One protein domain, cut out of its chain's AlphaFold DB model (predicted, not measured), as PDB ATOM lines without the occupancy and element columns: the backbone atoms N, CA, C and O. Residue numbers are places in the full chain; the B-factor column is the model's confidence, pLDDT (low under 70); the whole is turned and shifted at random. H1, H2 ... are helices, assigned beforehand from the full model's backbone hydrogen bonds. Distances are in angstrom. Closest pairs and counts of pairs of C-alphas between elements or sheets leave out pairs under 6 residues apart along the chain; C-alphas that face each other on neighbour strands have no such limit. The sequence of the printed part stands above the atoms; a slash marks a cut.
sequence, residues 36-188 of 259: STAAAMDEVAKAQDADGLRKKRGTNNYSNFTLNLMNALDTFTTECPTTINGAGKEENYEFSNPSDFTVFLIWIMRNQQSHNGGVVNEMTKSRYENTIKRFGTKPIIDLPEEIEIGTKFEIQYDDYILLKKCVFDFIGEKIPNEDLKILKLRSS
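AT A GLANCE: This is residues 36 to 188 of the 259 residues of an uncharacterized protein of Methanolobus vulcani (UniProt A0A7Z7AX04). A loose bundle of four helices, H1, H2, H5 and H6, is met by a helical hairpin, H3 and H4: H3 packs across H2 and H5, and H4 packs on H3 alone. H2 and H5 run side by side, H1 packs on H2, and the short H6 joins H1 to H5. The printed part has 153 residues with six named helices in the order H1 to H6 and no named strand; its class is all helix. It is compact, with a radius of gyration of the C-alphas of 15.0 A and spans of 41 by 41 by 25 A.

HOW THE PARTS SIT: Start at H1, residues 36 to 55, which touches H2, residues 63 to 79, in a hairpin at a shallow tilt of 7 degrees, the C-alphas of Ala 40 and Ala 72 being the closest at 4.8 A. H2 touches H5, residues 157 to 172, the same way at 4 degrees, closest at Thr 66 and Tyr 160, 7.0 A between C-alphas. H6, residues 177 to 186, touches residues 37 to 45 of H1 alone, at a steep tilt of 43 degrees, closest at C-alphas 42 and 186, 5.4 A. H5 and H6 form a hairpin at a shallow tilt of 34.6 degrees, only just short of steep, with the C-alphas of Gly 172 and Leu 180 closest at 6.0 A. Look next at H3, residues 98 to 115: its residues 99 to 103 alone touch H5, with C-alphas 99 and 166 closest at 4.6 A, while its residues 107 to 114 alone touch H2, with C-alphas 67 and 110 closest at 6.4 A. H4, residues 122 to 135, forms a hairpin with H3, closest at C-alphas 108 and 128, 6.4 A; H4 and H5 are apart. In H2, H5 and H6 every O i to N i+4 pair is within hydrogen-bond range; the counts are 15 of 16 in H1, 10 of 14 in H3 and 9 of 10 in H4.

IN THESE COORDINATES: Find C-alpha 36 at (4.515, 4.997, 61.986); from there H1 runs 28.8 A to C-alpha 55. H2 is 24.3 A long, H3 27.2 A with a kink of 29 degrees near residue 109, H4 20.4 A, H5 22.3 A and H6 14.2 A. H5 begins at C-alpha 157, (-17.106, -3.728, 51.103), and H6 ends at C-alpha 186, (-2.181, -4.192, 63.533).

THE WHOLE: The C-alphas farthest apart, of Gly 150 and Glu 178, are 42.9 A apart. The printed part has no cut; the long links are residues 80 to 97 and 136 to 156. The model's pLDDT is under 70 at residues 51 to 62 and 111 to 118, against a mean of 87.2 over the printed part.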
ATOM      1  N   SER A  36       5.597   4.083  62.376       95.19
ATOM      2  CA  SER A  36       4.515   4.997  61.986       95.19
ATOM      3  C   SER A  36       3.491   4.278  61.117       95.19
ATOM      4  O   SER A  36       2.291   4.445  61.325       95.19
ATOM      5  N   THR A  37       3.939   3.395  60.222       96.62
ATOM      6  CA  THR A  37       3.054   2.520  59.444       96.62
ATOM      7  C   THR A  37       2.221   1.632  60.365       96.62
ATOM      8  O   THR A  37       1.009   1.536  60.197       96.62
ATOM      9  N   ALA A  38       2.824   1.022  61.391       96.06
ATOM     10  CA  ALA A  38       2.105   0.205  62.369       96.06
ATOM     11  C   ALA A  38       1.089   1.014  63.196       96.06
ATOM     12  O   ALA A  38       0.071   0.465  63.612       96.06
ATOM     13  N   ALA A  39       1.345   2.298  63.455       94.31
ATOM     14  CA  ALA A  39       0.375   3.194  64.085       94.31
ATOM     15  C   ALA A  39      -0.765   3.553  63.118       94.31
ATOM     16  O   ALA A  39      -1.931   3.510  63.499       94.31
ATOM     17  N   ALA A  40      -0.450   3.839  61.852       94.62
ATOM     18  CA  ALA A  40      -1.450   4.119  60.824       94.62
ATOM     19  C   ALA A  40      -2.356   2.904  60.554       94.62
ATOM     20  O   ALA A  40      -3.559   3.061  60.363       94.62
ATOM     21  N   MET A  41      -1.811   1.685  60.620       96.12
ATOM     22  CA  MET A  41      -2.592   0.448  60.523       96.12
ATOM     23  C   MET A  41      -3.599   0.292  61.675       96.12
ATOM     24  O   MET A  41      -4.692  -0.218  61.442       96.12
ATOM     25  N   ASP A  42      -3.312   0.789  62.882       93.00
ATOM     26  CA  ASP A  42      -4.308   0.781  63.966       93.00
ATOM     27  C   ASP A  42      -5.510   1.671  63.633       93.00
ATOM     28  O   ASP A  42      -6.647   1.329  63.958       93.00
ATOM     29  N   GLU A  43      -5.287   2.804  62.963       91.44
ATOM     30  CA  GLU A  43      -6.373   3.681  62.512       91.44
ATOM     31  C   GLU A  43      -7.224   3.015  61.423       91.44
ATOM     32  O   GLU A  43      -8.445   3.195  61.399       91.44
ATOM     33  N   VAL A  44      -6.620   2.162  60.584       92.56
ATOM     34  CA  VAL A  44      -7.368   1.288  59.662       92.56
ATOM     35  C   VAL A  44      -8.282   0.343  60.445       92.56
ATOM     36  O   VAL A  44      -9.470   0.248  60.135       92.56
ATOM     37  N   ALA A  45      -7.766  -0.319  61.487       90.94
ATOM     38  CA  ALA A  45      -8.548  -1.245  62.307       90.94
ATOM     39  C   ALA A  45      -9.688  -0.540  63.071       90.94
ATOM     40  O   ALA A  45     -10.813  -1.042  63.117       90.94
ATOM     41  N   LYS A  46      -9.427   0.648  63.633       88.62
ATOM     42  CA  LYS A  46     -10.435   1.465  64.333       88.62
ATOM     43  C   LYS A  46     -11.543   1.939  63.401       88.62
ATOM     44  O   LYS A  46     -12.717   1.836  63.754       88.62
ATOM     45  N   ALA A  47     -11.185   2.431  62.214       84.38
ATOM     46  CA  ALA A  47     -12.165   2.809  61.200       84.38
ATOM     47  C   ALA A  47     -13.022   1.606  60.793       84.38
ATOM     48  O   ALA A  47     -14.239   1.733  60.664       84.38
ATOM     49  N   GLN A  48     -12.398   0.425  60.693       81.12
ATOM     50  CA  GLN A  48     -13.101  -0.801  60.352       81.12
ATOM     51  C   GLN A  48     -14.149  -1.231  61.380       81.12
ATOM     52  O   GLN A  48     -15.246  -1.644  61.000       81.12
ATOM     53  N   ASP A  49     -13.856  -1.087  62.666       80.06
ATOM     54  CA  ASP A  49     -14.803  -1.400  63.735       80.06
ATOM     55  C   ASP A  49     -15.941  -0.375  63.853       80.06
ATOM     56  O   ASP A  49     -17.118  -0.749  63.895       80.06
ATOM     57  N   ALA A  50     -15.613   0.921  63.799       72.75
ATOM     58  CA  ALA A  50     -16.594   2.003  63.889       72.75
ATOM     59  C   ALA A  50     -17.673   1.916  62.796       72.75
ATOM     60  O   ALA A  50     -18.852   2.174  63.049       72.75
ATOM     61  N   ASP A  51     -17.289   1.510  61.588       65.31
ATOM     62  CA  ASP A  51     -18.201   1.384  60.456       65.31
ATOM     63  C   ASP A  51     -18.819  -0.023  60.328       65.31
ATOM     64  O   ASP A  51     -19.915  -0.157  59.780       65.31
ATOM     65  N   GLY A  52     -18.235  -1.066  60.936       62.22
ATOM     66  CA  GLY A  52     -18.939  -2.334  61.187       62.22
ATOM     67  C   GLY A  52     -20.239  -2.126  61.982       62.22
ATOM     68  O   GLY A  52     -21.254  -2.781  61.727       62.22
ATOM     69  N   LEU A  53     -20.255  -1.128  62.873       59.47
ATOM     70  CA  LEU A  53     -21.464  -0.663  63.561       59.47
ATOM     71  C   LEU A  53     -22.424   0.112  62.635       59.47
ATOM     72  O   LEU A  53     -23.635   0.086  62.869       59.47
ATOM     73  N   ARG A  54     -21.926   0.767  61.575       60.34
ATOM     74  CA  ARG A  54     -22.736   1.488  60.567       60.34
ATOM     75  C   ARG A  54     -23.333   0.573  59.500       60.34
ATOM     76  O   ARG A  54     -24.453   0.836  59.071       60.34
ATOM     77  N   LYS A  55     -22.682  -0.550  59.166       58.34
ATOM     78  CA  LYS A  55     -23.259  -1.624  58.331       58.34
ATOM     79  C   LYS A  55     -24.596  -2.118  58.897       58.34
ATOM     80  O   LYS A  55     -25.539  -2.349  58.151       58.34
ATOM     81  N   LYS A  56     -24.723  -2.183  60.231       58.19
ATOM     82  CA  LYS A  56     -25.986  -2.509  60.924       58.19
ATOM     83  C   LYS A  56     -27.081  -1.438  60.769       58.19
ATOM     84  O   LYS A  56     -28.227  -1.705  61.107       58.19
ATOM     85  N   ARG A  57     -26.739  -0.236  60.291       55.66
ATOM     86  CA  ARG A  57     -27.628   0.930  60.138       55.66
ATOM     87  C   ARG A  57     -27.909   1.304  58.674       55.66
ATOM     88  O   ARG A  57     -28.614   2.278  58.442       55.66
ATOM     89  N   GLY A  58     -27.383   0.554  57.699       52.72
ATOM     90  CA  GLY A  58     -27.700   0.730  56.274       52.72
ATOM     91  C   GLY A  58     -27.021   1.913  55.569       52.72
ATOM     92  O   GLY A  58     -27.374   2.212  54.435       52.72
ATOM     93  N   THR A  59     -26.045   2.580  56.192       57.06
ATOM     94  CA  THR A  59     -25.280   3.673  55.562       57.06
ATOM     95  C   THR A  59     -23.875   3.187  55.212       57.06
ATOM     96  O   THR A  59     -22.930   3.380  55.980       57.06
ATOM     97  N   ASN A  60     -23.761   2.496  54.077       56.56
ATOM     98  CA  ASN A  60     -22.519   1.898  53.584       56.56
ATOM     99  C   ASN A  60     -21.748   2.895  52.714       56.56
ATOM    100  O   ASN A  60     -21.977   2.988  51.515       56.56
ATOM    101  N   ASN A  61     -20.807   3.616  53.310       62.44
ATOM    102  CA  ASN A  61     -19.774   4.316  52.560       62.44
ATOM    103  C   ASN A  61     -18.433   3.931  53.203       62.44
ATOM    104  O   ASN A  61     -18.145   4.330  54.330       62.44
ATOM    105  N   TYR A  62     -17.634   3.118  52.505       67.06
ATOM    106  CA  TYR A  62     -16.313   2.675  52.968       67.06
ATOM    107  C   TYR A  62     -15.198   3.688  52.640       67.06
ATOM    108  O   TYR A  62     -14.015   3.373  52.772       67.06
ATOM    109  N   SER A  63     -15.535   4.922  52.239       72.25
ATOM    110  CA  SER A  63     -14.555   5.943  51.844       72.25
ATOM    111  C   SER A  63     -13.564   6.256  52.970       72.25
ATOM    112  O   SER A  63     -12.378   6.419  52.701       72.25
ATOM    113  N   ASN A  64     -14.002   6.260  54.235       74.81
ATOM    114  CA  ASN A  64     -13.103   6.489  55.374       74.81
ATOM    115  C   ASN A  64     -12.088   5.351  55.577       74.81
ATOM    116  O   ASN A  64     -10.943   5.609  55.947       74.81
ATOM    117  N   PHE A  65     -12.478   4.098  55.318       79.06
ATOM    118  CA  PHE A  65     -11.572   2.950  55.422       79.06
ATOM    119  C   PHE A  65     -10.492   3.027  54.361       79.06
ATOM    120  O   PHE A  65      -9.316   2.835  54.656       79.06
ATOM    121  N   THR A  66     -10.913   3.295  53.126       86.44
ATOM    122  CA  THR A  66     -10.010   3.412  51.988       86.44
ATOM    123  C   THR A  66      -9.055   4.573  52.199       86.44
ATOM    124  O   THR A  66      -7.856   4.394  52.020       86.44
ATOM    125  N   LEU A  67      -9.532   5.716  52.697       87.56
ATOM    126  CA  LEU A  67      -8.663   6.833  53.057       87.56
ATOM    127  C   LEU A  67      -7.605   6.426  54.093       87.56
ATOM    128  O   LEU A  67      -6.420   6.646  53.856       87.56
ATOM    129  N   ASN A  68      -7.997   5.794  55.203       90.50
ATOM    130  CA  ASN A  68      -7.044   5.380  56.237       90.50
ATOM    131  C   ASN A  68      -6.069   4.304  55.753       90.50
ATOM    132  O   ASN A  68      -4.883   4.379  56.062       90.50
ATOM    133  N   LEU A  69      -6.536   3.336  54.959       93.38
ATOM    134  CA  LEU A  69      -5.681   2.309  54.364       93.38
ATOM    135  C   LEU A  69      -4.625   2.937  53.452       93.38
ATOM    136  O   LEU A  69      -3.447   2.597  53.529       93.38
ATOM    137  N   MET A  70      -5.034   3.892  52.624       92.69
ATOM    138  CA  MET A  70      -4.123   4.562  51.709       92.69
ATOM    139  C   MET A  70      -3.214   5.580  52.419       92.69
ATOM    140  O   MET A  70      -2.092   5.786  51.974       92.69
ATOM    141  N   ASN A  71      -3.636   6.174  53.540       92.31
ATOM    142  CA  ASN A  71      -2.751   6.966  54.405       92.31
ATOM    143  C   ASN A  71      -1.698   6.077  55.090       92.31
ATOM    144  O   ASN A  71      -0.537   6.471  55.222       92.31
ATOM    145  N   ALA A  72      -2.074   4.861  55.501       95.06
ATOM    146  CA  ALA A  72      -1.121   3.880  56.012       95.06
ATOM    147  C   ALA A  72      -0.121   3.457  54.925       95.06
ATOM    148  O   ALA A  72       1.067   3.331  55.214       95.06
ATOM    149  N   LEU A  73      -0.572   3.327  53.673       95.81
ATOM    150  CA  LEU A  73       0.306   3.092  52.529       95.81
ATOM    151  C   LEU A  73       1.256   4.271  52.256       95.81
ATOM    152  O   LEU A  73       2.444   4.043  52.057       95.81
ATOM    153  N   ASP A  74       0.788   5.523  52.288       93.69
ATOM    154  CA  ASP A  74       1.679   6.691  52.164       93.69
ATOM    155  C   ASP A  74       2.772   6.673  53.236       93.69
ATOM    156  O   ASP A  74       3.953   6.872  52.939       93.69
ATOM    157  N   THR A  75       2.365   6.402  54.480       95.44
ATOM    158  CA  THR A  75       3.279   6.284  55.619       95.44
ATOM    159  C   THR A  75       4.321   5.204  55.348       95.44
ATOM    160  O   THR A  75       5.516   5.466  55.464       95.44
ATOM    161  N   PHE A  76       3.879   4.038  54.870       96.75
ATOM    162  CA  PHE A  76       4.762   2.952  54.472       96.75
ATOM    163  C   PHE A  76       5.758   3.374  53.392       96.75
ATOM    164  O   PHE A  76       6.954   3.198  53.580       96.75
ATOM    165  N   THR A  77       5.305   3.992  52.297       94.44
ATOM    166  CA  THR A  77       6.196   4.442  51.208       94.44
ATOM    167  C   THR A  77       7.144   5.577  51.604       94.44
ATOM    168  O   THR A  77       8.056   5.920  50.858       94.44
ATOM    169  N   THR A  78       6.911   6.209  52.753       93.25
ATOM    170  CA  THR A  78       7.818   7.213  53.320       93.25
ATOM    171  C   THR A  78       8.849   6.562  54.244       93.25
ATOM    172  O   THR A  78       9.988   7.013  54.308       93.25
ATOM    173  N   GLU A  79       8.463   5.507  54.966       94.19
ATOM    174  CA  GLU A  79       9.356   4.750  55.854       94.19
ATOM    175  C   GLU A  79      10.189   3.691  55.109       94.19
ATOM    176  O   GLU A  79      11.277   3.335  55.562       94.19
ATOM    177  N   CYS A  80       9.704   3.172  53.978       93.31
ATOM    178  CA  CYS A  80      10.333   2.073  53.253       93.31
ATOM    179  C   CYS A  80      11.526   2.555  52.406       93.31
ATOM    180  O   CYS A  80      11.339   3.318  51.460       93.31
ATOM    181  N   PRO A  81      12.760   2.075  52.669       88.38
ATOM    182  CA  PRO A  81      13.949   2.543  51.949       88.38
ATOM    183  C   PRO A  81      13.967   2.198  50.456       88.38
ATOM    184  O   PRO A  81      14.729   2.791  49.697       88.38
ATOM    185  N   THR A  82      13.184   1.200  50.037       88.44
ATOM    186  CA  THR A  82      13.138   0.715  48.649       88.44
ATOM    187  C   THR A  82      12.093   1.431  47.802       88.44
ATOM    188  O   THR A  82      12.041   1.209  46.594       88.44
ATOM    189  N   THR A  83      11.275   2.298  48.403       89.19
ATOM    190  CA  THR A  83      10.282   3.103  47.691       89.19
ATOM    191  C   THR A  83      10.766   4.535  47.514       89.19
ATOM    192  O   THR A  83      11.422   5.106  48.384       89.19
ATOM    193  N   ILE A  84      10.391   5.157  46.401       87.81
ATOM    194  CA  ILE A  84      10.470   6.606  46.248       87.81
ATOM    195  C   ILE A  84       9.412   7.229  47.158       87.81
ATOM    196  O   ILE A  84       8.248   6.834  47.114       87.81
ATOM    197  N   ASN A  85       9.819   8.223  47.951       84.00
ATOM    198  CA  ASN A  85       8.957   8.888  48.927       84.00
ATOM    199  C   ASN A  85       7.596   9.288  48.330       84.00
ATOM    200  O   ASN A  85       7.501  10.193  47.490       84.00
ATOM    201  N   GLY A  86       6.552   8.623  48.833       81.19
ATOM    202  CA  GLY A  86       5.148   8.840  48.501       81.19
ATOM    203  C   GLY A  86       4.559   7.796  47.547       81.19
ATOM    204  O   GLY A  86       5.057   7.566  46.448       81.19
ATOM    205  N   ALA A  87       3.396   7.256  47.908       84.94
ATOM    206  CA  ALA A  87       2.639   6.290  47.105       84.94
ATOM    207  C   ALA A  87       2.082   6.877  45.787       84.94
ATOM    208  O   ALA A  87       1.520   6.180  44.958       84.94
ATOM    209  N   GLY A  88       2.270   8.172  45.536       86.38
ATOM    210  CA  GLY A  88       1.898   8.806  44.271       86.38
ATOM    211  C   GLY A  88       2.901   8.666  43.133       86.38
ATOM    212  O   GLY A  88       2.656   9.227  42.059       86.38
ATOM    213  N   LYS A  89       4.040   8.020  43.386       90.06
ATOM    214  CA  LYS A  89       5.157   7.864  42.450       90.06
ATOM    215  C   LYS A  89       4.961   6.606  41.616       90.06
ATOM    216  O   LYS A  89       4.918   5.516  42.175       90.06
ATOM    217  N   GLU A  90       4.828   6.771  40.300       92.56
ATOM    218  CA  GLU A  90       4.611   5.665  39.354       92.56
ATOM    219  C   GLU A  90       5.714   4.605  39.459       92.56
ATOM    220  O   GLU A  90       5.449   3.419  39.334       92.56
ATOM    221  N   GLU A  91       6.936   5.033  39.764       94.00
ATOM    222  CA  GLU A  91       8.132   4.200  39.864       94.00
ATOM    223  C   GLU A  91       8.084   3.182  41.013       94.00
ATOM    224  O   GLU A  91       8.877   2.243  41.032       94.00
ATOM    225  N   ASN A  92       7.172   3.358  41.972       93.50
ATOM    226  CA  ASN A  92       6.979   2.397  43.052       93.50
ATOM    227  C   ASN A  92       6.210   1.146  42.602       93.50
ATOM    228  O   ASN A  92       6.254   0.149  43.321       93.50
ATOM    229  N   TYR A  93       5.516   1.204  41.461       95.06
ATOM    230  CA  TYR A  93       4.515   0.223  41.047       95.06
ATOM    231  C   TYR A  93       4.950  -0.567  39.819       95.06
ATOM    232  O   TYR A  93       5.453  -0.011  38.840       95.06
ATOM    233  N   GLU A  94       4.661  -1.865  39.824       94.88
ATOM    234  CA  GLU A  94       4.726  -2.687  38.624       94.88
ATOM    235  C   GLU A  94       3.360  -2.697  37.919       94.88
ATOM    236  O   GLU A  94       2.457  -3.441  38.281       94.88
ATOM    237  N   PHE A  95       3.181  -1.888  36.871       94.94
ATOM    238  CA  PHE A  95       1.871  -1.770  36.209       94.94
ATOM    239  C   PHE A  95       1.413  -3.014  35.431       94.94
ATOM    240  O   PHE A  95       0.240  -3.095  35.069       94.94
ATOM    241  N   SER A  96       2.289  -3.994  35.193       94.44
ATOM    242  CA  SER A  96       1.909  -5.338  34.728       94.44
ATOM    243  C   SER A  96       1.253  -6.186  35.822       94.44
ATOM    244  O   SER A  96       0.540  -7.135  35.497       94.44
ATOM    245  N   ASN A  97       1.465  -5.855  37.099       95.88
ATOM    246  CA  ASN A  97       0.841  -6.513  38.239       95.88
ATOM    247  C   ASN A  97      -0.543  -5.880  38.514       95.88
ATOM    248  O   ASN A  97      -0.634  -4.688  38.829       95.88
ATOM    249  N   PRO A  98      -1.645  -6.652  38.431       95.56
ATOM    250  CA  PRO A  98      -2.990  -6.138  38.687       95.56
ATOM    251  C   PRO A  98      -3.184  -5.533  40.085       95.56
ATOM    252  O   PRO A  98      -3.962  -4.586  40.224       95.56
ATOM    253  N   SER A  99      -2.501  -6.049  41.115       96.19
ATOM    254  CA  SER A  99      -2.579  -5.522  42.486       96.19
ATOM    255  C   SER A  99      -1.981  -4.123  42.564       96.19
ATOM    256  O   SER A  99      -2.662  -3.193  42.995       96.19
ATOM    257  N   ASP A 100      -0.752  -3.950  42.084       96.19
ATOM    258  CA  ASP A 100      -0.054  -2.662  42.056       96.19
ATOM    259  C   ASP A 100      -0.825  -1.625  41.248       96.19
ATOM    260  O   ASP A 100      -1.044  -0.499  41.704       96.19
ATOM    261  N   PHE A 101      -1.315  -2.030  40.076       96.50
ATOM    262  CA  PHE A 101      -2.132  -1.173  39.231       96.50
ATOM    263  C   PHE A 101      -3.420  -0.728  39.939       96.50
ATOM    264  O   PHE A 101      -3.762   0.456  39.930       96.50
ATOM    265  N   THR A 102      -4.091  -1.652  40.632       96.31
ATOM    266  CA  THR A 102      -5.276  -1.352  41.448       96.31
ATOM    267  C   THR A 102      -4.964  -0.350  42.556       96.31
ATOM    268  O   THR A 102      -5.689   0.633  42.722       96.31
ATOM    269  N   VAL A 103      -3.883  -0.574  43.310       95.75
ATOM    270  CA  VAL A 103      -3.460   0.316  44.399       95.75
ATOM    271  C   VAL A 103      -3.198   1.721  43.864       95.75
ATOM    272  O   VAL A 103      -3.670   2.694  44.454       95.75
ATOM    273  N   PHE A 104      -2.501   1.840  42.734       95.38
ATOM    274  CA  PHE A 104      -2.171   3.134  42.150       95.38
ATOM    275  C   PHE A 104      -3.405   3.892  41.637       95.38
ATOM    276  O   PHE A 104      -3.561   5.080  41.927       95.38
ATOM    277  N   LEU A 105      -4.330   3.218  40.942       94.38
ATOM    278  CA  LEU A 105      -5.588   3.835  40.498       94.38
ATOM    279  C   LEU A 105      -6.416   4.346  41.684       94.38
ATOM    280  O   LEU A 105      -6.920   5.472  41.664       94.38
ATOM    281  N   ILE A 106      -6.509   3.554  42.754       93.06
ATOM    282  CA  ILE A 106      -7.201   3.963  43.979       93.06
ATOM    283  C   ILE A 106      -6.479   5.120  44.666       93.06
ATOM    284  O   ILE A 106      -7.135   6.023  45.186       93.06
ATOM    285  N   TRP A 107      -5.147   5.150  44.630       92.06
ATOM    286  CA  TRP A 107      -4.371   6.266  45.163       92.06
ATOM    287  C   TRP A 107      -4.683   7.571  44.419       92.06
ATOM    288  O   TRP A 107      -4.911   8.603  45.055       92.06
ATOM    289  N   ILE A 108      -4.784   7.526  43.083       90.56
ATOM    290  CA  ILE A 108      -5.186   8.682  42.267       90.56
ATOM    291  C   ILE A 108      -6.561   9.195  42.714       90.56
ATOM    292  O   ILE A 108      -6.715  10.393  42.961       90.56
ATOM    293  N   MET A 109      -7.535   8.294  42.876       86.62
ATOM    294  CA  MET A 109      -8.896   8.649  43.294       86.62
ATOM    295  C   MET A 109      -8.970   9.136  44.752       86.62
ATOM    296  O   MET A 109      -9.775  10.017  45.067       86.62
ATOM    297  N   ARG A 110      -8.094   8.648  45.647       80.19
ATOM    298  CA  ARG A 110      -8.036   9.060  47.063       80.19
ATOM    299  C   ARG A 110      -7.790  10.554  47.238       80.19
ATOM    300  O   ARG A 110      -8.346  11.144  48.160       80.19
ATOM    301  N   ASN A 111      -7.007  11.189  46.364       66.50
ATOM    302  CA  ASN A 111      -6.745  12.634  46.450       66.50
ATOM    303  C   ASN A 111      -8.035  13.476  46.439       66.50
ATOM    304  O   ASN A 111      -8.046  14.607  46.923       66.50
ATOM    305  N   GLN A 112      -9.146  12.933  45.930       63.97
ATOM    306  CA  GLN A 112     -10.456  13.585  46.004       63.97
ATOM    307  C   GLN A 112     -11.103  13.472  47.385       63.97
ATOM    308  O   GLN A 112     -11.787  14.398  47.824       63.97
ATOM    309  N   GLN A 113     -10.853  12.375  48.102       59.72
ATOM    310  CA  GLN A 113     -11.358  12.147  49.457       59.72
ATOM    311  C   GLN A 113     -10.708  13.071  50.496       59.72
ATOM    312  O   GLN A 113     -11.365  13.416  51.473       59.72
ATOM    313  N   SER A 114      -9.466  13.522  50.280       58.03
ATOM    314  CA  SER A 114      -8.740  14.380  51.229       58.03
ATOM    315  C   SER A 114      -9.022  15.884  51.099       58.03
ATOM    316  O   SER A 114      -8.834  16.604  52.077       58.03
ATOM    317  N   HIS A 115      -9.472  16.373  49.934       59.81
ATOM    318  CA  HIS A 115      -9.621  17.820  49.681       59.81
ATOM    319  C   HIS A 115     -11.045  18.276  49.334       59.81
ATOM    320  O   HIS A 115     -11.443  19.355  49.758       59.81
ATOM    321  N   ASN A 116     -11.830  17.460  48.620       58.75
ATOM    322  CA  ASN A 116     -13.131  17.868  48.066       58.75
ATOM    323  C   ASN A 116     -14.298  17.003  48.572       58.75
ATOM    324  O   ASN A 116     -15.298  16.837  47.881       58.75
ATOM    325  N   GLY A 117     -14.163  16.369  49.741       63.75
ATOM    326  CA  GLY A 117     -15.203  15.478  50.277       63.75
ATOM    327  C   GLY A 117     -15.469  14.233  49.416       63.75
ATOM    328  O   GLY A 117     -16.548  13.644  49.498       63.75
ATOM    329  N   GLY A 118     -14.499  13.830  48.590       69.94
ATOM    330  CA  GLY A 118     -14.596  12.682  47.687       69.94
ATOM    331  C   GLY A 118     -15.100  13.004  46.281       69.94
ATOM    332  O   GLY A 118     -15.321  12.063  45.527       69.94
ATOM    333  N   VAL A 119     -15.289  14.278  45.925       82.75
ATOM    334  CA  VAL A 119     -15.834  14.686  44.618       82.75
ATOM    335  C   VAL A 119     -14.741  14.776  43.553       82.75
ATOM    336  O   VAL A 119     -13.756  15.475  43.773       82.75
ATOM    337  N   VAL A 120     -14.939  14.117  42.407       86.38
ATOM    338  CA  VAL A 120     -14.022  14.069  41.255       86.38
ATOM    339  C   VAL A 120     -13.901  15.431  40.569       86.38
ATOM    340  O   VAL A 120     -14.899  16.033  40.174       86.38
ATOM    341  N   ASN A 121     -12.665  15.884  40.364       87.81
ATOM    342  CA  ASN A 121     -12.306  17.073  39.593       87.81
ATOM    343  C   ASN A 121     -11.595  16.728  38.269       87.81
ATOM    344  O   ASN A 121     -11.206  15.583  38.028       87.81
ATOM    345  N   GLU A 122     -11.378  17.741  37.423       89.81
ATOM    346  CA  GLU A 122     -10.713  17.599  36.115       89.81
ATOM    347  C   GLU A 122      -9.332  16.947  36.207       89.81
ATOM    348  O   GLU A 122      -9.005  16.059  35.419       89.81
ATOM    349  N   MET A 123      -8.527  17.348  37.194       89.12
ATOM    350  CA  MET A 123      -7.178  16.813  37.389       89.12
ATOM    351  C   MET A 123      -7.204  15.309  37.685       89.12
ATOM    352  O   MET A 123      -6.382  14.563  37.157       89.12
ATOM    353  N   THR A 124      -8.152  14.858  38.505       89.50
ATOM    354  CA  THR A 124      -8.293  13.437  38.846       89.50
ATOM    355  C   THR A 124      -8.808  12.640  37.671       89.50
ATOM    356  O   THR A 124      -8.213  11.613  37.368       89.50
ATOM    357  N   LYS A 125      -9.851  13.128  36.983       92.75
ATOM    358  CA  LYS A 125     -10.369  12.504  35.758       92.75
ATOM    359  C   LYS A 125      -9.255  12.315  34.737       92.75
ATOM    360  O   LYS A 125      -8.981  11.194  34.328       92.75
ATOM    361  N   SER A 126      -8.553  13.398  34.407       93.38
ATOM    362  CA  SER A 126      -7.454  13.370  33.443       93.38
ATOM    363  C   SER A 126      -6.362  12.383  33.858       93.38
ATOM    364  O   SER A 126      -5.956  11.541  33.061       93.38
ATOM    365  N   ARG A 127      -5.910  12.420  35.119       92.88
ATOM    366  CA  ARG A 127      -4.859  11.507  35.589       92.88
ATOM    367  C   ARG A 127      -5.312  10.045  35.560       92.88
ATOM    368  O   ARG A 127      -4.587   9.213  35.034       92.88
ATOM    369  N   TYR A 128      -6.497   9.751  36.083       93.44
ATOM    370  CA  TYR A 128      -7.056   8.402  36.149       93.44
ATOM    371  C   TYR A 128      -7.250   7.789  34.755       93.44
ATOM    372  O   TYR A 128      -6.730   6.709  34.479       93.44
ATOM    373  N   GLU A 129      -7.932   8.498  33.852       94.38
ATOM    374  CA  GLU A 129      -8.261   7.983  32.516       94.38
ATOM    375  C   GLU A 129      -7.016   7.844  31.632       94.38
ATOM    376  O   GLU A 129      -6.911   6.908  30.839       94.38
ATOM    377  N   ASN A 130      -6.026   8.730  31.788       94.56
ATOM    378  CA  ASN A 130      -4.746   8.578  31.100       94.56
ATOM    379  C   ASN A 130      -3.972   7.360  31.619       94.56
ATOM    380  O   ASN A 130      -3.403   6.614  30.822       94.56
ATOM    381  N   THR A 131      -3.964   7.129  32.935       94.00
ATOM    382  CA  THR A 131      -3.326   5.948  33.526       94.00
ATOM    383  C   THR A 131      -4.011   4.661  33.063       94.00
ATOM    384  O   THR A 131      -3.312   3.735  32.654       94.00
ATOM    385  N   ILE A 132      -5.350   4.603  33.047       92.62
ATOM    386  CA  ILE A 132      -6.066   3.380  32.659       92.62
ATOM    387  C   ILE A 132      -5.833   3.007  31.188       92.62
ATOM    388  O   ILE A 132      -5.530   1.857  30.875       92.62
ATOM    389  N   LYS A 133      -5.852   4.005  30.294       91.88
ATOM    390  CA  LYS A 133      -5.622   3.824  28.853       91.88
ATOM    391  C   LYS A 133      -4.171   3.462  28.525       91.88
ATOM    392  O   LYS A 133      -3.926   2.761  27.548       91.88
ATOM    393  N   ARG A 134      -3.204   3.936  29.321       92.62
ATOM    394  CA  ARG A 134      -1.769   3.745  29.061       92.62
ATOM    395  C   ARG A 134      -1.298   2.309  29.273       92.62
ATOM    396  O   ARG A 134      -0.446   1.854  28.516       92.62
ATOM    397  N   PHE A 135      -1.784   1.629  30.311       86.56
ATOM    398  CA  PHE A 135      -1.180   0.367  30.757       86.56
ATOM    399  C   PHE A 135      -1.951  -0.888  30.345       86.56
ATOM    400  O   PHE A 135      -1.348  -1.954  30.296       86.56
ATOM    401  N   GLY A 136      -3.245  -0.796  30.013       79.88
ATOM    402  CA  GLY A 136      -4.039  -1.926  29.497       79.88
ATOM    403  C   GLY A 136      -4.214  -3.120  30.454       79.88
ATOM    404  O   GLY A 136      -4.937  -4.061  30.132       79.88
ATOM    405  N   THR A 137      -3.576  -3.097  31.627       91.81
ATOM    406  CA  THR A 137      -3.757  -4.058  32.717       91.81
ATOM    407  C   THR A 137      -5.147  -3.893  33.313       91.81
ATOM    408  O   THR A 137      -5.605  -2.778  33.543       91.81
ATOM    409  N   LYS A 138      -5.835  -5.001  33.595       92.75
ATOM    410  CA  LYS A 138      -7.137  -4.949  34.265       92.75
ATOM    411  C   LYS A 138      -6.936  -4.844  35.787       92.75
ATOM    412  O   LYS A 138      -6.218  -5.684  36.332       92.75
ATOM    413  N   PRO A 139      -7.552  -3.868  36.483       94.56
ATOM    414  CA  PRO A 139      -7.522  -3.826  37.941       94.56
ATOM    415  C   PRO A 139      -8.283  -5.017  38.547       94.56
ATOM    416  O   PRO A 139      -9.147  -5.621  37.911       94.56
ATOM    417  N   ILE A 140      -7.941  -5.372  39.788       96.00
ATOM    418  CA  ILE A 140      -8.551  -6.482  40.536       96.00
ATOM    419  C   ILE A 140      -9.991  -6.156  40.935       96.00
ATOM    420  O   ILE A 140     -10.841  -7.044  40.935       96.00
ATOM    421  N   ILE A 141     -10.253  -4.897  41.278       91.81
ATOM    422  CA  ILE A 141     -11.602  -4.381  41.522       91.81
ATOM    423  C   ILE A 141     -12.168  -3.793  40.232       91.81
ATOM    424  O   ILE A 141     -11.416  -3.283  39.399       91.81
ATOM    425  N   ASP A 142     -13.488  -3.870  40.070       88.62
ATOM    426  CA  ASP A 142     -14.157  -3.368  38.873       88.62
ATOM    427  C   ASP A 142     -14.209  -1.836  38.916       88.62
ATOM    428  O   ASP A 142     -14.986  -1.238  39.662       88.62
ATOM    429  N   LEU A 143     -13.314  -1.195  38.163       89.31
ATOM    430  CA  LEU A 143     -13.236   0.258  38.056       89.31
ATOM    431  C   LEU A 143     -13.635   0.700  36.647       89.31
ATOM    432  O   LEU A 143     -13.232   0.060  35.674       89.31
ATOM    433  N   PRO A 144     -14.389   1.803  36.510       89.56
ATOM    434  CA  PRO A 144     -14.848   2.267  35.208       89.56
ATOM    435  C   PRO A 144     -13.685   2.814  34.374       89.56
ATOM    436  O   PRO A 144     -12.739   3.387  34.910       89.56
ATOM    437  N   GLU A 145     -13.764   2.700  33.050       89.81
ATOM    438  CA  GLU A 145     -12.757   3.282  32.147       89.81
ATOM    439  C   GLU A 145     -12.815   4.816  32.098       89.81
ATOM    440  O   GLU A 145     -11.811   5.466  31.806       89.81
ATOM    441  N   GLU A 146     -13.976   5.387  32.423       91.19
ATOM    442  CA  GLU A 146     -14.226   6.825  32.451       91.19
ATOM    443  C   GLU A 146     -14.949   7.228  33.739       91.19
ATOM    444  O   GLU A 146     -15.816   6.506  34.234       91.19
ATOM    445  N   ILE A 147     -14.606   8.397  34.284       90.56
ATOM    446  CA  ILE A 147     -15.229   8.951  35.497       90.56
ATOM    447  C   ILE A 147     -15.778  10.356  35.244       90.56
ATOM    448  O   ILE A 147     -15.184  11.160  34.526       90.56
ATOM    449  N   GLU A 148     -16.927  10.684  35.828       90.69
ATOM    450  CA  GLU A 148     -17.594  11.973  35.621       90.69
ATOM    451  C   GLU A 148     -17.176  13.003  36.686       90.69
ATOM    452  O   GLU A 148     -17.118  12.707  37.882       90.69
ATOM    453  N   ILE A 149     -16.889  14.237  36.258       90.25
ATOM    454  CA  ILE A 149     -16.577  15.355  37.162       90.25
ATOM    455  C   ILE A 149     -17.813  15.685  38.002       90.25
ATOM    456  O   ILE A 149     -18.923  15.739  37.489       90.25
ATOM    457  N   GLY A 150     -17.625  15.943  39.295       85.56
ATOM    458  CA  GLY A 150     -18.727  16.230  40.217       85.56
ATOM    459  C   GLY A 150     -19.336  14.986  40.869       85.56
ATOM    460  O   GLY A 150     -20.124  15.123  41.803       85.56
ATOM    461  N   THR A 151     -18.937  13.780  40.452       85.38
ATOM    462  CA  THR A 151     -19.350  12.535  41.118       85.38
ATOM    463  C   THR A 151     -18.503  12.244  42.350       85.38
ATOM    464  O   THR A 151     -17.360  12.689  42.457       85.38
ATOM    465  N   LYS A 152     -19.065  11.500  43.308       82.12
ATOM    466  CA  LYS A 152     -18.369  11.108  44.536       82.12
ATOM    467  C   LYS A 152     -17.781   9.707  44.393       82.12
ATOM    468  O   LYS A 152     -18.498   8.776  44.044       82.12
ATOM    469  N   PHE A 153     -16.501   9.550  44.725       80.69
ATOM    470  CA  PHE A 153     -15.861   8.239  44.757       80.69
ATOM    471  C   PHE A 153     -16.291   7.441  45.997       80.69
ATOM    472  O   PHE A 153     -16.000   7.814  47.144       80.69
ATOM    473  N   GLU A 154     -16.951   6.313  45.751       80.12
ATOM    474  CA  GLU A 154     -17.389   5.355  46.761       80.12
ATOM    475  C   GLU A 154     -16.914   3.950  46.392       80.12
ATOM    476  O   GLU A 154     -16.758   3.616  45.223       80.12
ATOM    477  N   ILE A 155     -16.666   3.132  47.411       82.00
ATOM    478  CA  ILE A 155     -16.201   1.754  47.265       82.00
ATOM    479  C   ILE A 155     -17.059   0.856  48.143       82.00
ATOM    480  O   ILE A 155     -17.424   1.231  49.265       82.00
ATOM    481  N   GLN A 156     -17.412  -0.313  47.618       83.44
ATOM    482  CA  GLN A 156     -18.181  -1.306  48.352       83.44
ATOM    483  C   GLN A 156     -17.266  -2.165  49.227       83.44
ATOM    484  O   GLN A 156     -16.043  -2.160  49.089       83.44
ATOM    485  N   TYR A 157     -17.864  -2.903  50.162       82.88
ATOM    486  CA  TYR A 157     -17.106  -3.728  51.103       82.88
ATOM    487  C   TYR A 157     -16.228  -4.766  50.400       82.88
ATOM    488  O   TYR A 157     -15.059  -4.910  50.749       82.88
ATOM    489  N   ASP A 158     -16.790  -5.473  49.420       86.00
ATOM    490  CA  ASP A 158     -16.094  -6.567  48.743       86.00
ATOM    491  C   ASP A 158     -14.882  -6.035  47.965       86.00
ATOM    492  O   ASP A 158     -13.777  -6.562  48.107       86.00
ATOM    493  N   ASP A 159     -15.044  -4.902  47.273       89.44
ATOM    494  CA  ASP A 159     -13.944  -4.195  46.613       89.44
ATOM    495  C   ASP A 159     -12.900  -3.690  47.613       89.44
ATOM    496  O   ASP A 159     -11.698  -3.776  47.365       89.44
ATOM    497  N   TYR A 160     -13.322  -3.202  48.782       88.50
ATOM    498  CA  TYR A 160     -12.393  -2.799  49.837       88.50
ATOM    499  C   TYR A 160     -11.555  -3.980  50.355       88.50
ATOM    500  O   TYR A 160     -10.356  -3.823  50.587       88.50
ATOM    501  N   ILE A 161     -12.145  -5.167  50.531       90.00
ATOM    502  CA  ILE A 161     -11.402  -6.363  50.957       90.00
ATOM    503  C   ILE A 161     -10.355  -6.751  49.910       90.00
ATOM    504  O   ILE A 161      -9.210  -7.051  50.269       90.00
ATOM    505  N   LEU A 162     -10.718  -6.689  48.627       94.62
ATOM    506  CA  LEU A 162      -9.787  -6.916  47.524       94.62
ATOM    507  C   LEU A 162      -8.671  -5.866  47.506       94.62
ATOM    508  O   LEU A 162      -7.498  -6.228  47.448       94.62
ATOM    509  N   LEU A 163      -9.001  -4.583  47.657       94.50
ATOM    510  CA  LEU A 163      -8.022  -3.501  47.758       94.50
ATOM    511  C   LEU A 163      -7.062  -3.696  48.939       94.50
ATOM    512  O   LEU A 163      -5.851  -3.566  48.771       94.50
ATOM    513  N   LYS A 164      -7.570  -4.035  50.131       94.50
ATOM    514  CA  LYS A 164      -6.741  -4.300  51.320       94.50
ATOM    515  C   LYS A 164      -5.745  -5.422  51.050       94.50
ATOM    516  O   LYS A 164      -4.588  -5.318  51.453       94.50
ATOM    517  N   LYS A 165      -6.172  -6.468  50.340       96.81
ATOM    518  CA  LYS A 165      -5.274  -7.531  49.886       96.81
ATOM    519  C   LYS A 165      -4.203  -6.985  48.937       96.81
ATOM    520  O   LYS A 165      -3.031  -7.200  49.218       96.81
ATOM    521  N   CYS A 166      -4.583  -6.220  47.911       97.50
ATOM    522  CA  CYS A 166      -3.637  -5.613  46.964       97.50
ATOM    523  C   CYS A 166      -2.577  -4.756  47.676       97.50
ATOM    524  O   CYS A 166      -1.394  -4.871  47.383       97.50
ATOM    525  N   VAL A 167      -2.986  -3.942  48.657       97.31
ATOM    526  CA  VAL A 167      -2.069  -3.116  49.463       97.31
ATOM    527  C   VAL A 167      -1.075  -3.981  50.240       97.31
ATOM    528  O   VAL A 167       0.105  -3.651  50.305       97.31
ATOM    529  N   PHE A 168      -1.519  -5.094  50.827       97.94
ATOM    530  CA  PHE A 168      -0.610  -5.989  51.544       97.94
ATOM    531  C   PHE A 168       0.269  -6.844  50.637       97.94
ATOM    532  O   PHE A 168       1.356  -7.216  51.074       97.94
ATOM    533  N   ASP A 169      -0.184  -7.153  49.425       97.62
ATOM    534  CA  ASP A 169       0.642  -7.803  48.413       97.62
ATOM    535  C   ASP A 169       1.769  -6.837  47.997       97.62
ATOM    536  O   ASP A 169       2.936  -7.182  48.162       97.62
ATOM    537  N   PHE A 170       1.435  -5.580  47.665       96.81
ATOM    538  CA  PHE A 170       2.405  -4.510  47.381       96.81
ATOM    539  C   PHE A 170       3.433  -4.319  48.511       96.81
ATOM    540  O   PHE A 170       4.639  -4.297  48.278       96.81
ATOM    541  N   ILE A 171       2.976  -4.205  49.765       97.19
ATOM    542  CA  ILE A 171       3.875  -4.067  50.924       97.19
ATOM    543  C   ILE A 171       4.763  -5.312  51.062       97.19
ATOM    544  O   ILE A 171       5.962  -5.194  51.318       97.19
ATOM    545  N   GLY A 172       4.181  -6.503  50.901       96.69
ATOM    546  CA  GLY A 172       4.859  -7.786  51.082       96.69
ATOM    547  C   GLY A 172       5.987  -8.048  50.087       96.69
ATOM    548  O   GLY A 172       6.910  -8.787  50.411       96.69
ATOM    549  N   GLU A 173       5.963  -7.408  48.920       95.12
ATOM    550  CA  GLU A 173       7.070  -7.449  47.960       95.12
ATOM    551  C   GLU A 173       8.306  -6.666  48.426       95.12
ATOM    552  O   GLU A 173       9.402  -6.871  47.903       95.12
ATOM    553  N   LYS A 174       8.152  -5.746  49.389       94.62
ATOM    554  CA  LYS A 174       9.211  -4.809  49.802       94.62
ATOM    555  C   LYS A 174       9.784  -5.087  51.192       94.62
ATOM    556  O   LYS A 174      10.820  -4.514  51.527       94.62
ATOM    557  N   ILE A 175       9.136  -5.929  52.003       95.88
ATOM    558  CA  ILE A 175       9.542  -6.192  53.394       95.88
ATOM    559  C   ILE A 175       9.538  -7.685  53.744       95.88
ATOM    560  O   ILE A 175       8.823  -8.465  53.114       95.88
ATOM    561  N   PRO A 176      10.277  -8.104  54.791       96.31
ATOM    562  CA  PRO A 176      10.216  -9.470  55.294       96.31
ATOM    563  C   PRO A 176       8.809  -9.877  55.745       96.31
ATOM    564  O   PRO A 176       8.030  -9.083  56.282       96.31
ATOM    565  N   ASN A 177       8.497 -11.164  55.595       96.56
ATOM    566  CA  ASN A 177       7.188 -11.699  55.957       96.56
ATOM    567  C   ASN A 177       6.891 -11.591  57.469       96.56
ATOM    568  O   ASN A 177       5.720 -11.523  57.845       96.56
ATOM    569  N   GLU A 178       7.899 -11.575  58.354       96.69
ATOM    570  CA  GLU A 178       7.657 -11.330  59.785       96.69
ATOM    571  C   GLU A 178       7.072  -9.935  60.039       96.69
ATOM    572  O   GLU A 178       6.066  -9.814  60.743       96.69
ATOM    573  N   ASP A 179       7.638  -8.904  59.414       97.06
ATOM    574  CA  ASP A 179       7.162  -7.526  59.547       97.06
ATOM    575  C   ASP A 179       5.775  -7.362  58.921       97.06
ATOM    576  O   ASP A 179       4.875  -6.771  59.529       97.06
ATOM    577  N   LEU A 180       5.556  -7.976  57.752       97.69
ATOM    578  CA  LEU A 180       4.250  -8.001  57.094       97.69
ATOM    579  C   LEU A 180       3.166  -8.603  57.996       97.69
ATOM    580  O   LEU A 180       2.056  -8.070  58.066       97.69
ATOM    581  N   LYS A 181       3.466  -9.698  58.711       97.44
ATOM    582  CA  LYS A 181       2.523 -10.312  59.663       97.44
ATOM    583  C   LYS A 181       2.149  -9.351  60.786       97.44
ATOM    584  O   LYS A 181       0.974  -9.294  61.151       97.44
ATOM    585  N   ILE A 182       3.109  -8.584  61.308       96.44
ATOM    586  CA  ILE A 182       2.838  -7.578  62.341       96.44
ATOM    587  C   ILE A 182       1.918  -6.490  61.776       96.44
ATOM    588  O   ILE A 182       0.884  -6.214  62.378       96.44
ATOM    589  N   LEU A 183       2.218  -5.923  60.604       97.12
ATOM    590  CA  LEU A 183       1.378  -4.882  59.992       97.12
ATOM    591  C   LEU A 183      -0.046  -5.380  59.683       97.12
ATOM    592  O   LEU A 183      -1.022  -4.687  59.979       97.12
ATOM    593  N   LYS A 184      -0.187  -6.613  59.171       96.62
ATOM    594  CA  LYS A 184      -1.495  -7.259  58.955       96.62
ATOM    595  C   LYS A 184      -2.286  -7.380  60.257       96.62
ATOM    596  O   LYS A 184      -3.470  -7.029  60.277       96.62
ATOM    597  N   LEU A 185      -1.636  -7.820  61.337       94.75
ATOM    598  CA  LEU A 185      -2.249  -7.948  62.659       94.75
ATOM    599  C   LEU A 185      -2.727  -6.591  63.189       94.75
ATOM    600  O   LEU A 185      -3.881  -6.463  63.595       94.75
ATOM    601  N   ARG A 186      -1.867  -5.568  63.116       93.81
ATOM    602  CA  ARG A 186      -2.181  -4.192  63.533       93.81
ATOM    603  C   ARG A 186      -3.371  -3.617  62.760       93.81
ATOM    604  O   ARG A 186      -4.252  -3.019  63.356       93.81
ATOM    605  N   SER A 187      -3.484  -3.921  61.465       93.94
ATOM    606  CA  SER A 187      -4.621  -3.496  60.627       93.94
ATOM    607  C   SER A 187      -5.946  -4.225  60.880       93.94
ATOM    608  O   SER A 187      -6.934  -3.961  60.187       93.94
ATOM    609  N   SER A 188      -5.964  -5.200  61.791       89.62
ATOM    610  CA  SER A 188      -7.101  -6.107  61.996       89.62
ATOM    611  C   SER A 188      -7.573  -6.181  63.446       89.62
ATOM    612  O   SER A 188      -8.678  -6.657  63.691       89.62
TER     613      SER A 188